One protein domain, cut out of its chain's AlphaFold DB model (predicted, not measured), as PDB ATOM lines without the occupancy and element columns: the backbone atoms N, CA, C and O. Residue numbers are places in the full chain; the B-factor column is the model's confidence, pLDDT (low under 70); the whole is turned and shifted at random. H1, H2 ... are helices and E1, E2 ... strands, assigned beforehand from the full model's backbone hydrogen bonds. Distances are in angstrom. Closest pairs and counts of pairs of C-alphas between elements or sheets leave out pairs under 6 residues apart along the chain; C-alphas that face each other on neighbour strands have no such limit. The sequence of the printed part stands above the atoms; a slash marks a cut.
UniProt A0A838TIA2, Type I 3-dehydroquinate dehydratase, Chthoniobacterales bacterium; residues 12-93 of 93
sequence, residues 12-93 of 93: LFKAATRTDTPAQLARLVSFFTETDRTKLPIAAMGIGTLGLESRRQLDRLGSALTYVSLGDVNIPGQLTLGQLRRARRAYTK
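AT A GLANCE: This is residues 12 to 93 of the 93 residues of the protein "Type I 3-dehydroquinate dehydratase" of Chthoniobacterales bacterium (UniProt A0A838TIA2). Two parallel strands, E1 and E2, form a small sheet; H1 packs on it, and H2 runs along E2 and side by side with H1. H3 lies beyond H2, away from the sheet and at a steep angle to H2, and the long link before it swings out in a wide loop through Asp 72. The 82 printed residues hold three named helices and two named strands in the order E1, H1, E2, H2, H3, with the sheet order E1, E2; the class is mixed, helices and strands. The whole is compact and rounded, with a radius of gyration of the C-alphas of 12.3 A and spans of 34 by 28 by 24 A.

HOW THE PARTS SIT: Strands E1, residues 13 to 18, and E2, residues 42 to 47, are parallel neighbours, with 16 degrees between their directions. N 43 and O 13, at 2.8 A, and N 15 and O 43, at 2.9 A, are within hydrogen-bond range. E1, H1, residues 22 to 34, and E2 form a strand-helix-strand unit, two parallel neighbour strands with a helix between them along the chain; its crossover is right-handed. The closest C-alphas of H1 and E2 are those of Leu 25 and Gly 46, 7.2 A apart. Those of E2 and H2, residues 51 to 60, are Gly 46 and Ser 54, 5.3 A apart. H1 and H2 touch, closest at the C-alphas of Leu 25 and Ser 54, 6.4 A apart, and run the same way at a shallow tilt of 25 degrees. H2 touches H3, residues 81 to 91, closest at the C-alphas of Arg 60 and Tyr 91, 7.1 A apart; they run the same way at a steep tilt of 46 degrees. H3 is apart from E1, E2 and H1. In H1, H2 and H3 every O i to N i+4 pair is within hydrogen-bond range.

IN THESE COORDINATES: E1 begins at C-alpha 13, (-17.163, 4.216, 117.946), and is 17.1 A long from first to last C-alpha. E2 measures 16.4 A in the same way. H1 is 17.9 A long and begins at C-alpha 22, (-11.454, -13.769, 131.784). H2 is 14.4 A long. H3 is 15.5 A long and ends at C-alpha 91, (-4.862, 5.974, 138.864).

THE WHOLE: The two C-alphas farthest apart are those of Lys 39 and Asp 72, at 35.5 A. The printed part has no cut. The link from H2 to H3, residues 61 to 80, is long; those from E1 to H1 and from E2 to H2 are tight, and that from H1 to E2 is short. The mean pLDDT of the printed part is 91.0, and residues 76, 92 and 93 are under 70.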
ATOM      1  N   LEU A  12     -17.536   9.011 117.230       90.31
ATOM      2  CA  LEU A  12     -17.122   8.020 118.211       90.31
ATOM      3  C   LEU A  12     -17.618   6.629 117.810       90.31
ATOM      4  O   LEU A  12     -18.752   6.462 117.359       90.31
ATOM      5  N   PHE A  13     -16.786   5.620 118.035       92.56
ATOM      6  CA  PHE A  13     -17.163   4.216 117.946       92.56
ATOM      7  C   PHE A  13     -17.502   3.668 119.334       92.56
ATOM      8  O   PHE A  13     -16.744   3.868 120.284       92.56
ATOM      9  N   LYS A  14     -18.623   2.950 119.468       94.31
ATOM     10  CA  LYS A  14     -19.028   2.326 120.734       94.31
ATOM     11  C   LYS A  14     -19.107   0.809 120.605       94.31
ATOM     12  O   LYS A  14     -19.815   0.307 119.737       94.31
ATOM     13  N   ALA A  15     -18.456   0.094 121.519       94.62
ATOM     14  CA  ALA A  15     -18.534  -1.359 121.642       94.62
ATOM     15  C   ALA A  15     -19.024  -1.768 123.038       94.62
ATOM     16  O   ALA A  15     -18.504  -1.306 124.054       94.62
ATOM     17  N   ALA A  16     -20.017  -2.654 123.084       94.94
ATOM     18  CA  ALA A  16     -20.465  -3.310 124.306       94.94
ATOM     19  C   ALA A  16     -20.503  -4.823 124.076       94.94
ATOM     20  O   ALA A  16     -21.206  -5.282 123.177       94.94
ATOM     21  N   THR A  17     -19.742  -5.594 124.854       95.81
ATOM     22  CA  THR A  17     -19.617  -7.051 124.671       95.81
ATOM     23  C   THR A  17     -19.843  -7.802 125.978       95.81
ATOM     24  O   THR A  17     -19.700  -7.240 127.062       95.81
ATOM     25  N   ARG A  18     -20.203  -9.089 125.901       95.00
ATOM     26  CA  ARG A  18     -20.206  -9.960 127.085       95.00
ATOM     27  C   ARG A  18     -18.775 -10.127 127.600       95.00
ATOM     28  O   ARG A  18     -17.856 -10.346 126.813       95.00
ATOM     29  N   THR A  19     -18.610 -10.037 128.912       96.06
ATOM     30  CA  THR A  19     -17.361 -10.312 129.630       96.06
ATOM     31  C   THR A  19     -17.686 -11.163 130.850       96.06
ATOM     32  O   THR A  19     -17.553 -10.725 131.988       96.06
ATOM     33  N   ASP A  20     -18.207 -12.358 130.618       96.12
ATOM     34  CA  ASP A  20     -18.531 -13.320 131.672       96.12
ATOM     35  C   ASP A  20     -17.319 -14.170 132.058       96.12
ATOM     36  O   ASP A  20     -17.266 -14.692 133.169       96.12
ATOM     37  N   THR A  21     -16.324 -14.269 131.170       97.50
ATOM     38  CA  THR A  21     -15.085 -15.021 131.399       97.50
ATOM     39  C   THR A  21     -13.837 -14.139 131.266       97.50
ATOM     40  O   THR A  21     -13.856 -13.146 130.526       97.50
ATOM     41  N   PRO A  22     -12.715 -14.500 131.921       98.06
ATOM     42  CA  PRO A  22     -11.454 -13.769 131.784       98.06
ATOM     43  C   PRO A  22     -10.969 -13.656 130.335       98.06
ATOM     44  O   PRO A  22     -10.483 -12.602 129.935       98.06
ATOM     45  N   ALA A  23     -11.160 -14.698 129.518       98.31
ATOM     46  CA  ALA A  23     -10.782 -14.685 128.104       98.31
ATOM     47  C   ALA A  23     -11.581 -13.648 127.291       98.31
ATOM     48  O   ALA A  23     -11.024 -12.965 126.434       98.31
ATOM     49  N   GLN A  24     -12.874 -13.484 127.585       98.25
ATOM     50  CA  GLN A  24     -13.707 -12.463 126.941       98.25
ATOM     51  C   GLN A  24     -13.282 -11.048 127.343       98.25
ATOM     52  O   GLN A  24     -13.206 -10.163 126.490       98.25
ATOM     53  N   LEU A  25     -12.969 -10.840 128.628       98.12
ATOM     54  CA  LEU A  25     -12.417  -9.573 129.106       98.12
ATOM     55  C   LEU A  25     -11.079  -9.265 128.423       98.12
ATOM     56  O   LEU A  25     -10.919  -8.178 127.872       98.12
ATOM     57  N   ALA A  26     -10.154 -10.227 128.403       98.31
ATOM     58  CA  ALA A  26      -8.854 -10.078 127.757       98.31
ATOM     59  C   ALA A  26      -9.010  -9.716 126.277       98.31
ATOM     60  O   ALA A  26      -8.384  -8.771 125.808       98.31
ATOM     61  N   ARG A  27      -9.921 -10.383 125.554       98.25
ATOM     62  CA  ARG A  27     -10.171 -10.075 124.143       98.25
ATOM     63  C   ARG A  27     -10.692  -8.653 123.930       98.25
ATOM     64  O   ARG A  27     -10.266  -8.000 122.979       98.25
ATOM     65  N   LEU A  28     -11.592  -8.173 124.790       98.00
ATOM     66  CA  LEU A  28     -12.097  -6.797 124.726       98.00
ATOM     67  C   LEU A  28     -10.982  -5.775 124.988       98.00
ATOM     68  O   LEU A  28     -10.899  -4.767 124.287       98.00
ATOM     69  N   VAL A  29     -10.121  -6.042 125.972       97.88
ATOM     70  CA  VAL A  29      -8.971  -5.186 126.286       97.88
ATOM     71  C   VAL A  29      -7.980  -5.165 125.122       97.88
ATOM     72  O   VAL A  29      -7.645  -4.076 124.669       97.88
ATOM     73  N   SER A  30      -7.605  -6.327 124.575       97.88
ATOM     74  CA  SER A  30      -6.744  -6.438 123.387       97.88
ATOM     75  C   SER A  30      -7.300  -5.652 122.204       97.88
ATOM     76  O   SER A  30      -6.595  -4.823 121.638       97.88
ATOM     77  N   PHE A  31      -8.588  -5.825 121.878       96.56
ATOM     78  CA  PHE A  31      -9.251  -5.035 120.835       96.56
ATOM     79  C   PHE A  31      -9.071  -3.530 121.070       96.56
ATOM     80  O   PHE A  31      -8.728  -2.788 120.151       96.56
ATOM     81  N   PHE A  32      -9.288  -3.073 122.302       96.44
ATOM     82  CA  PHE A  32      -9.203  -1.660 122.640       96.44
ATOM     83  C   PHE A  32      -7.770  -1.108 122.560       96.44
ATOM     84  O   PHE A  32      -7.577   0.026 122.121       96.44
ATOM     85  N   THR A  33      -6.768  -1.887 122.975       95.69
ATOM     86  CA  THR A  33      -5.357  -1.469 122.981       95.69
ATOM     87  C   THR A  33      -4.688  -1.569 121.616       95.69
ATOM     88  O   THR A  33      -3.809  -0.767 121.323       95.69
ATOM     89  N   GLU A  34      -5.097  -2.527 120.786       94.69
ATOM     90  CA  GLU A  34      -4.528  -2.767 119.452       94.69
ATOM     91  C   GLU A  34      -5.152  -1.867 118.375       94.69
ATOM     92  O   GLU A  34      -4.586  -1.705 117.296       94.69
ATOM     93  N   THR A  35      -6.317  -1.265 118.643       90.25
ATOM     94  CA  THR A  35      -6.972  -0.372 117.679       90.25
ATOM     95  C   THR A  35      -6.332   1.020 117.686       90.25
ATOM     96  O   THR A  35      -6.202   1.650 118.738       90.25
ATOM     97  N   ASP A  36      -6.010   1.549 116.500       88.75
ATOM     98  CA  ASP A  36      -5.602   2.948 116.319       88.75
ATOM     99  C   ASP A  36      -6.772   3.896 116.640       88.75
ATOM    100  O   ASP A  36      -7.694   4.096 115.846       88.75
ATOM    101  N   ARG A  37      -6.720   4.488 117.835       88.06
ATOM    102  CA  ARG A  37      -7.742   5.402 118.367       88.06
ATOM    103  C   ARG A  37      -7.546   6.863 117.942       88.06
ATOM    104  O   ARG A  37      -8.355   7.700 118.332       88.06
ATOM    105  N   THR A  38      -6.520   7.192 117.147       85.50
ATOM    106  CA  THR A  38      -6.254   8.581 116.711       85.50
ATOM    107  C   THR A  38      -7.243   9.074 115.655       85.50
ATOM    108  O   THR A  38      -7.533  10.265 115.579       85.50
ATOM    109  N   LYS A  39      -7.794   8.153 114.858       85.44
ATOM    110  CA  LYS A  39      -8.721   8.462 113.758       85.44
ATOM    111  C   LYS A  39     -10.187   8.410 114.175       85.44
ATOM    112  O   LYS A  39     -11.028   9.019 113.519       85.44
ATOM    113  N   LEU A  40     -10.492   7.656 115.232       87.69
ATOM    114  CA  LEU A  40     -11.846   7.464 115.737       87.69
ATOM    115  C   LEU A  40     -11.801   7.114 117.233       87.69
ATOM    116  O   LEU A  40     -11.387   6.006 117.582       87.69
ATOM    117  N   PRO A  41     -12.234   8.021 118.127       93.75
ATOM    118  CA  PRO A  41     -12.332   7.733 119.553       93.75
ATOM    119  C   PRO A  41     -13.227   6.520 119.831       93.75
ATOM    120  O   PRO A  41     -14.270   6.347 119.197       93.75
ATOM    121  N   ILE A  42     -12.846   5.697 120.811       95.62
ATOM    122  CA  ILE A  42     -13.568   4.465 121.160       95.62
ATOM    123  C   ILE A  42     -14.106   4.532 122.589       95.62
ATOM    124  O   ILE A  42     -13.346   4.697 123.544       95.62
ATOM    125  N   ALA A  43     -15.411   4.308 122.742       96.56
ATOM    126  CA  ALA A  43     -16.037   3.939 124.007       96.56
ATOM    127  C   ALA A  43     -16.257   2.421 124.048       96.56
ATOM    128  O   ALA A  43     -17.016   1.885 123.242       96.56
ATOM    129  N   ALA A  44     -15.627   1.716 124.981       96.50
ATOM    130  CA  ALA A  44     -15.744   0.265 125.096       96.50
ATOM    131  C   ALA A  44     -16.193  -0.128 126.505       96.50
ATOM    132  O   ALA A  44     -15.809   0.503 127.489       96.50
ATOM    133  N   MET A  45     -17.012  -1.172 126.611       95.69
ATOM    134  CA  MET A  45     -17.431  -1.725 127.898       95.69
ATOM    135  C   MET A  45     -17.811  -3.200 127.794       95.69
ATOM    136  O   MET A  45     -18.374  -3.649 126.799       95.69
ATOM    137  N   GLY A  46     -17.557  -3.936 128.866       94.94
ATOM    138  CA  GLY A  46     -18.120  -5.255 129.095       94.94
ATOM    139  C   GLY A  46     -19.455  -5.184 129.839       94.94
ATOM    140  O   GLY A  46     -19.721  -4.267 130.628       94.94
ATOM    141  N   ILE A  47     -20.303  -6.177 129.600       92.75
ATOM    142  CA  ILE A  47     -21.506  -6.484 130.379       92.75
ATOM    143  C   ILE A  47     -21.413  -7.921 130.906       92.75
ATOM    144  O   ILE A  47     -20.791  -8.773 130.273       92.75
ATOM    145  N   GLY A  48     -22.044  -8.198 132.048       90.56
ATOM    146  CA  GLY A  48     -21.990  -9.516 132.692       90.56
ATOM    147  C   GLY A  48     -21.011  -9.564 133.864       90.56
ATOM    148  O   GLY A  48     -20.695  -8.524 134.448       90.56
ATOM    149  N   THR A  49     -20.542 -10.763 134.217       93.75
ATOM    150  CA  THR A  49     -19.821 -11.031 135.480       93.75
ATOM    151  C   THR A  49     -18.608 -10.121 135.701       93.75
ATOM    152  O   THR A  49     -18.439  -9.565 136.783       93.75
ATOM    153  N   LEU A  50     -17.793  -9.893 134.667       95.12
ATOM    154  CA  LEU A  50     -16.616  -9.013 134.713       95.12
ATOM    155  C   LEU A  50     -16.894  -7.617 134.137       95.12
ATOM    156  O   LEU A  50     -15.967  -6.856 133.858       95.12
ATOM    157  N   GLY A  51     -18.168  -7.246 133.972       93.44
ATOM    158  CA  GLY A  51     -18.566  -5.949 133.426       93.44
ATOM    159  C   GLY A  51     -18.021  -4.776 134.244       93.44
ATOM    160  O   GLY A  51     -17.555  -3.790 133.674       93.44
ATOM    161  N   LEU A  52     -17.973  -4.907 135.572       93.06
ATOM    162  CA  LEU A  52     -17.416  -3.874 136.449       93.06
ATOM    163  C   LEU A  52     -15.920  -3.660 136.192       93.06
ATOM    164  O   LEU A  52     -15.463  -2.523 136.068       93.06
ATOM    165  N   GLU A  53     -15.176  -4.759 136.103       94.25
ATOM    166  CA  GLU A  53     -13.731  -4.734 135.903       94.25
ATOM    167  C   GLU A  53     -13.378  -4.225 134.503       94.25
ATOM    168  O   GLU A  53     -12.521  -3.354 134.364       94.25
ATOM    169  N   SER A  54     -14.128  -4.648 133.481       95.25
ATOM    170  CA  SER A  54     -13.972  -4.133 132.119       95.25
ATOM    171  C   SER A  54     -14.068  -2.604 132.064       95.25
ATOM    172  O   SER A  54     -13.215  -1.957 131.464       95.25
ATOM    173  N   ARG A  55     -15.052  -2.001 132.750       94.69
ATOM    174  CA  ARG A  55     -15.250  -0.544 132.769       94.69
ATOM    175  C   ARG A  55     -14.097   0.171 133.456       94.69
ATOM    176  O   ARG A  55     -13.699   1.228 132.992       94.69
ATOM    177  N   ARG A  56     -13.554  -0.392 134.538       94.00
ATOM    178  CA  ARG A  56     -12.393   0.176 135.241       94.00
ATOM    179  C   ARG A  56     -11.137   0.130 134.379       94.00
ATOM    180  O   ARG A  56     -10.451   1.140 134.264       94.00
ATOM    181  N   GLN A  57     -10.843  -1.017 133.768       95.69
ATOM    182  CA  GLN A  57      -9.654  -1.165 132.929       95.69
ATOM    183  C   GLN A  57      -9.730  -0.264 131.699       95.69
ATOM    184  O   GLN A  57      -8.784   0.464 131.416       95.69
ATOM    185  N   LEU A  58     -10.871  -0.254 131.007       96.31
ATOM    186  CA  LEU A  58     -11.062   0.557 129.806       96.31
ATOM    187  C   LEU A  58     -11.073   2.058 130.123       96.31
ATOM    188  O   LEU A  58     -10.484   2.828 129.368       96.31
ATOM    189  N   ASP A  59     -11.650   2.482 131.254       96.12
ATOM    190  CA  ASP A  59     -11.541   3.870 131.728       96.12
ATOM    191  C   ASP A  59     -10.074   4.273 131.921       96.12
ATOM    192  O   ASP A  59      -9.636   5.285 131.374       96.12
ATOM    193  N   ARG A  60      -9.291   3.437 132.617       95.56
ATOM    194  CA  ARG A  60      -7.858   3.676 132.846       95.56
ATOM    195  C   ARG A  60      -7.051   3.715 131.546       95.56
ATOM    196  O   ARG A  60      -6.117   4.499 131.434       95.56
ATOM    197  N   LEU A  61      -7.404   2.883 130.567       95.62
ATOM    198  CA  LEU A  61      -6.754   2.821 129.252       95.62
ATOM    199  C   LEU A  61      -7.170   3.970 128.309       95.62
ATOM    200  O   LEU A  61      -6.694   4.048 127.170       95.62
ATOM    201  N   GLY A  62      -8.045   4.871 128.764       95.50
ATOM    202  CA  GLY A  62      -8.459   6.052 128.013       95.50
ATOM    203  C   GLY A  62      -9.632   5.787 127.077       95.50
ATOM    204  O   GLY A  62      -9.629   6.245 125.933       95.50
ATOM    205  N   SER A  63     -10.623   5.006 127.515       96.44
ATOM    206  CA  SER A  63     -11.900   4.933 126.809       96.44
ATOM    207  C   SER A  63     -12.543   6.315 126.747       96.44
ATOM    208  O   SER A  63     -12.595   7.030 127.746       96.44
ATOM    209  N   ALA A  64     -13.032   6.695 125.568       96.31
ATOM    210  CA  ALA A  64     -13.562   8.032 125.322       96.31
ATOM    211  C   ALA A  64     -14.789   8.344 126.195       96.31
ATOM    212  O   ALA A  64     -15.016   9.499 126.545       96.31
ATOM    213  N   LEU A  65     -15.570   7.320 126.563       95.56
ATOM    214  CA  LEU A  65     -16.709   7.436 127.472       95.56
ATOM    215  C   LEU A  65     -16.786   6.223 128.401       95.56
ATOM    216  O   LEU A  65     -16.754   5.081 127.940       95.56
ATOM    217  N   THR A  66     -17.034   6.484 129.684       94.50
ATOM    218  CA  THR A  66     -17.284   5.457 130.705       94.50
ATOM    219  C   THR A  66     -18.693   5.620 131.263       94.50
ATOM    220  O   THR A  66     -19.014   6.619 131.903       94.50
ATOM    221  N   TYR A  67     -19.548   4.625 131.024       90.75
ATOM    222  CA  TYR A  67     -20.950   4.645 131.447       90.75
ATOM    223  C   TYR A  67     -21.095   4.124 132.879       90.75
ATOM    224  O   TYR A  67     -20.626   3.019 133.183       90.75
ATOM    225  N   VAL A  68     -21.778   4.902 133.723       91.88
ATOM    226  CA  VAL A  68     -21.973   4.637 135.157       91.88
ATOM    227  C   VAL A  68     -23.437   4.774 135.580       91.88
ATOM    228  O   VAL A  68     -24.221   5.410 134.883       91.88
ATOM    229  N   SER A  69     -23.806   4.193 136.726       90.56
ATOM    230  CA  SER A  69     -25.074   4.497 137.405       90.56
ATOM    231  C   SER A  69     -24.946   5.726 138.313       90.56
ATOM    232  O   SER A  69     -23.915   5.917 138.973       90.56
ATOM    233  N   LEU A  70     -26.006   6.538 138.345       87.56
ATOM    234  CA  LEU A  70     -26.187   7.664 139.269       87.56
ATOM    235  C   LEU A  70     -26.998   7.289 140.520       87.56
ATOM    236  O   LEU A  70     -26.931   8.011 141.508       87.56
ATOM    237  N   GLY A  71     -27.725   6.173 140.478       83.50
ATOM    238  CA  GLY A  71     -28.562   5.672 141.566       83.50
ATOM    239  C   GLY A  71     -28.430   4.157 141.660       83.50
ATOM    240  O   GLY A  71     -27.310   3.638 141.693       83.50
ATOM    241  N   ASP A  72     -29.558   3.455 141.643       79.12
ATOM    242  CA  ASP A  72     -29.575   1.997 141.730       79.12
ATOM    243  C   ASP A  72     -28.846   1.325 140.561       79.12
ATOM    244  O   ASP A  72     -28.752   1.828 139.433       79.12
ATOM    245  N   VAL A  73     -28.253   0.174 140.859       76.12
ATOM    246  CA  VAL A  73     -27.507  -0.629 139.894       76.12
ATOM    247  C   VAL A  73     -28.474  -1.640 139.293       76.12
ATOM    248  O   VAL A  73     -28.738  -2.680 139.886       76.12
ATOM    249  N   ASN A  74     -28.991  -1.339 138.103       72.19
ATOM    250  CA  ASN A  74     -30.013  -2.166 137.448       72.19
ATOM    251  C   ASN A  74     -29.426  -3.267 136.552       72.19
ATOM    252  O   ASN A  74     -30.157  -4.109 136.039       72.19
ATOM    253  N   ILE A  75     -28.108  -3.256 136.327       72.06
ATOM    254  CA  ILE A  75     -27.416  -4.206 135.451       72.06
ATOM    255  C   ILE A  75     -26.220  -4.808 136.203       72.06
ATOM    256  O   ILE A  75     -25.368  -4.053 136.685       72.06
ATOM    257  N   PRO A  76     -26.089  -6.147 136.264       69.62
ATOM    258  CA  PRO A  76     -24.905  -6.796 136.816       69.62
ATOM    259  C   PRO A  76     -23.608  -6.252 136.200       69.62
ATOM    260  O   PRO A  76     -23.453  -6.184 134.978       69.62
ATOM    261  N   GLY A  77     -22.680  -5.830 137.061       72.19
ATOM    262  CA  GLY A  77     -21.405  -5.241 136.646       72.19
ATOM    263  C   GLY A  77     -21.462  -3.755 136.259       72.19
ATOM    264  O   GLY A  77     -20.489  -3.228 135.715       72.19
ATOM    265  N   GLN A  78     -22.566  -3.044 136.504       83.69
ATOM    266  CA  GLN A  78     -22.631  -1.600 136.274       83.69
ATOM    267  C   GLN A  78     -21.903  -0.828 137.389       83.69
ATOM    268  O   GLN A  78     -22.157  -0.992 138.578       83.69
ATOM    269  N   LEU A  79     -20.959   0.020 136.977       88.69
ATOM    270  CA  LEU A  79     -20.126   0.847 137.851       88.69
ATOM    271  C   LEU A  79     -20.925   2.062 138.346       88.69
ATOM    272  O   LEU A  79     -21.556   2.729 137.532       88.69
ATOM    273  N   THR A  80     -20.884   2.404 139.636       90.94
ATOM    274  CA  THR A  80     -21.488   3.663 140.119       90.94
ATOM    275  C   THR A  80     -20.548   4.853 139.920       90.94
ATOM    276  O   THR A  80     -19.322   4.701 139.905       90.94
ATOM    277  N   LEU A  81     -21.095   6.071 139.832       91.75
ATOM    278  CA  LEU A  81     -20.286   7.293 139.721       91.75
ATOM    279  C   LEU A  81     -19.294   7.443 140.889       91.75
ATOM    280  O   LEU A  81     -18.143   7.839 140.693       91.75
ATOM    281  N   GLY A  82     -19.716   7.090 142.107       91.50
ATOM    282  CA  GLY A  82     -18.854   7.118 143.289       91.50
ATOM    283  C   GLY A  82     -17.682   6.137 143.193       91.50
ATOM    284  O   GLY A  82     -16.550   6.495 143.526       91.50
ATOM    285  N   GLN A  83     -17.926   4.919 142.695       90.50
ATOM    286  CA  GLN A  83     -16.873   3.927 142.462       90.50
ATOM    287  C   GLN A  83     -15.892   4.383 141.374       90.50
ATOM    288  O   GLN A  83     -14.685   4.264 141.579       90.50
ATOM    289  N   LEU A  84     -16.382   4.952 140.266       91.94
ATOM    290  CA  LEU A  84     -15.528   5.485 139.200       91.94
ATOM    291  C   LEU A  84     -14.619   6.607 139.715       91.94
ATOM    292  O   LEU A  84     -13.409   6.575 139.510       91.94
ATOM    293  N   ARG A  85     -15.183   7.581 140.440       92.50
ATOM    294  CA  ARG A  85     -14.416   8.691 141.027       92.50
ATOM    295  C   ARG A  85     -13.325   8.199 141.979       92.50
ATOM    296  O   ARG A  85     -12.226   8.746 141.970       92.50
ATOM    297  N   ARG A  86     -13.613   7.176 142.795       91.75
ATOM    298  CA  ARG A  86     -12.604   6.544 143.663       91.75
ATOM    299  C   ARG A  86     -11.499   5.876 142.851       91.75
ATOM    300  O   ARG A  86     -10.334   6.093 143.162       91.75
ATOM    301  N   ALA A  87     -11.858   5.116 141.819       89.56
ATOM    302  CA  ALA A  87     -10.890   4.433 140.968       89.56
ATOM    303  C   ALA A  87      -9.962   5.427 140.250       89.56
ATOM    304  O   ALA A  87      -8.748   5.287 140.334       89.56
ATOM    305  N   ARG A  88     -10.508   6.497 139.658       92.56
ATOM    306  CA  ARG A  88      -9.712   7.530 138.972       92.56
ATOM    307  C   ARG A  88      -8.703   8.230 139.875       92.56
ATOM    308  O   ARG A  88      -7.573   8.445 139.457       92.56
ATOM    309  N   ARG A  89      -9.072   8.518 141.128       92.12
ATOM    310  CA  ARG A  89      -8.124   9.062 142.118       92.12
ATOM    311  C   ARG A  89      -6.967   8.109 142.419       92.12
ATOM    312  O   ARG A  89      -5.883   8.574 142.743       92.12
ATOM    313  N   ALA A  90      -7.193   6.800 142.327       86.19
ATOM    314  CA  ALA A  90      -6.147   5.801 142.515       86.19
ATOM    315  C   ALA A  90      -5.238   5.649 141.285       86.19
ATOM    316  O   ALA A  90      -4.110   5.214 141.445       86.19
ATOM    317  N   TYR A  91      -5.692   6.018 140.079       80.38
ATOM    318  CA  TYR A  91      -4.862   5.974 138.864       80.38
ATOM    319  C   TYR A  91      -3.802   7.081 138.807       80.38
ATOM    320  O   TYR A  91      -2.870   6.980 138.023       80.38
ATOM    321  N   THR A  92      -4.002   8.168 139.559       65.12
ATOM    322  CA  THR A  92      -3.137   9.365 139.549       65.12
ATOM    323  C   THR A  92      -2.025   9.299 140.605       65.12
ATOM    324  O   THR A  92      -1.241  10.236 140.723       65.12
ATOM    325  N   LYS A  93      -1.981   8.223 141.397       52.00
ATOM    326  CA  LYS A  93      -0.852   7.890 142.268       52.00
ATOM    327  C   LYS A  93       0.076   6.934 141.540       52.00
ATOM    328  O   LYS A  93       1.295   7.076 141.749       52.00
TER     329      LYS A  93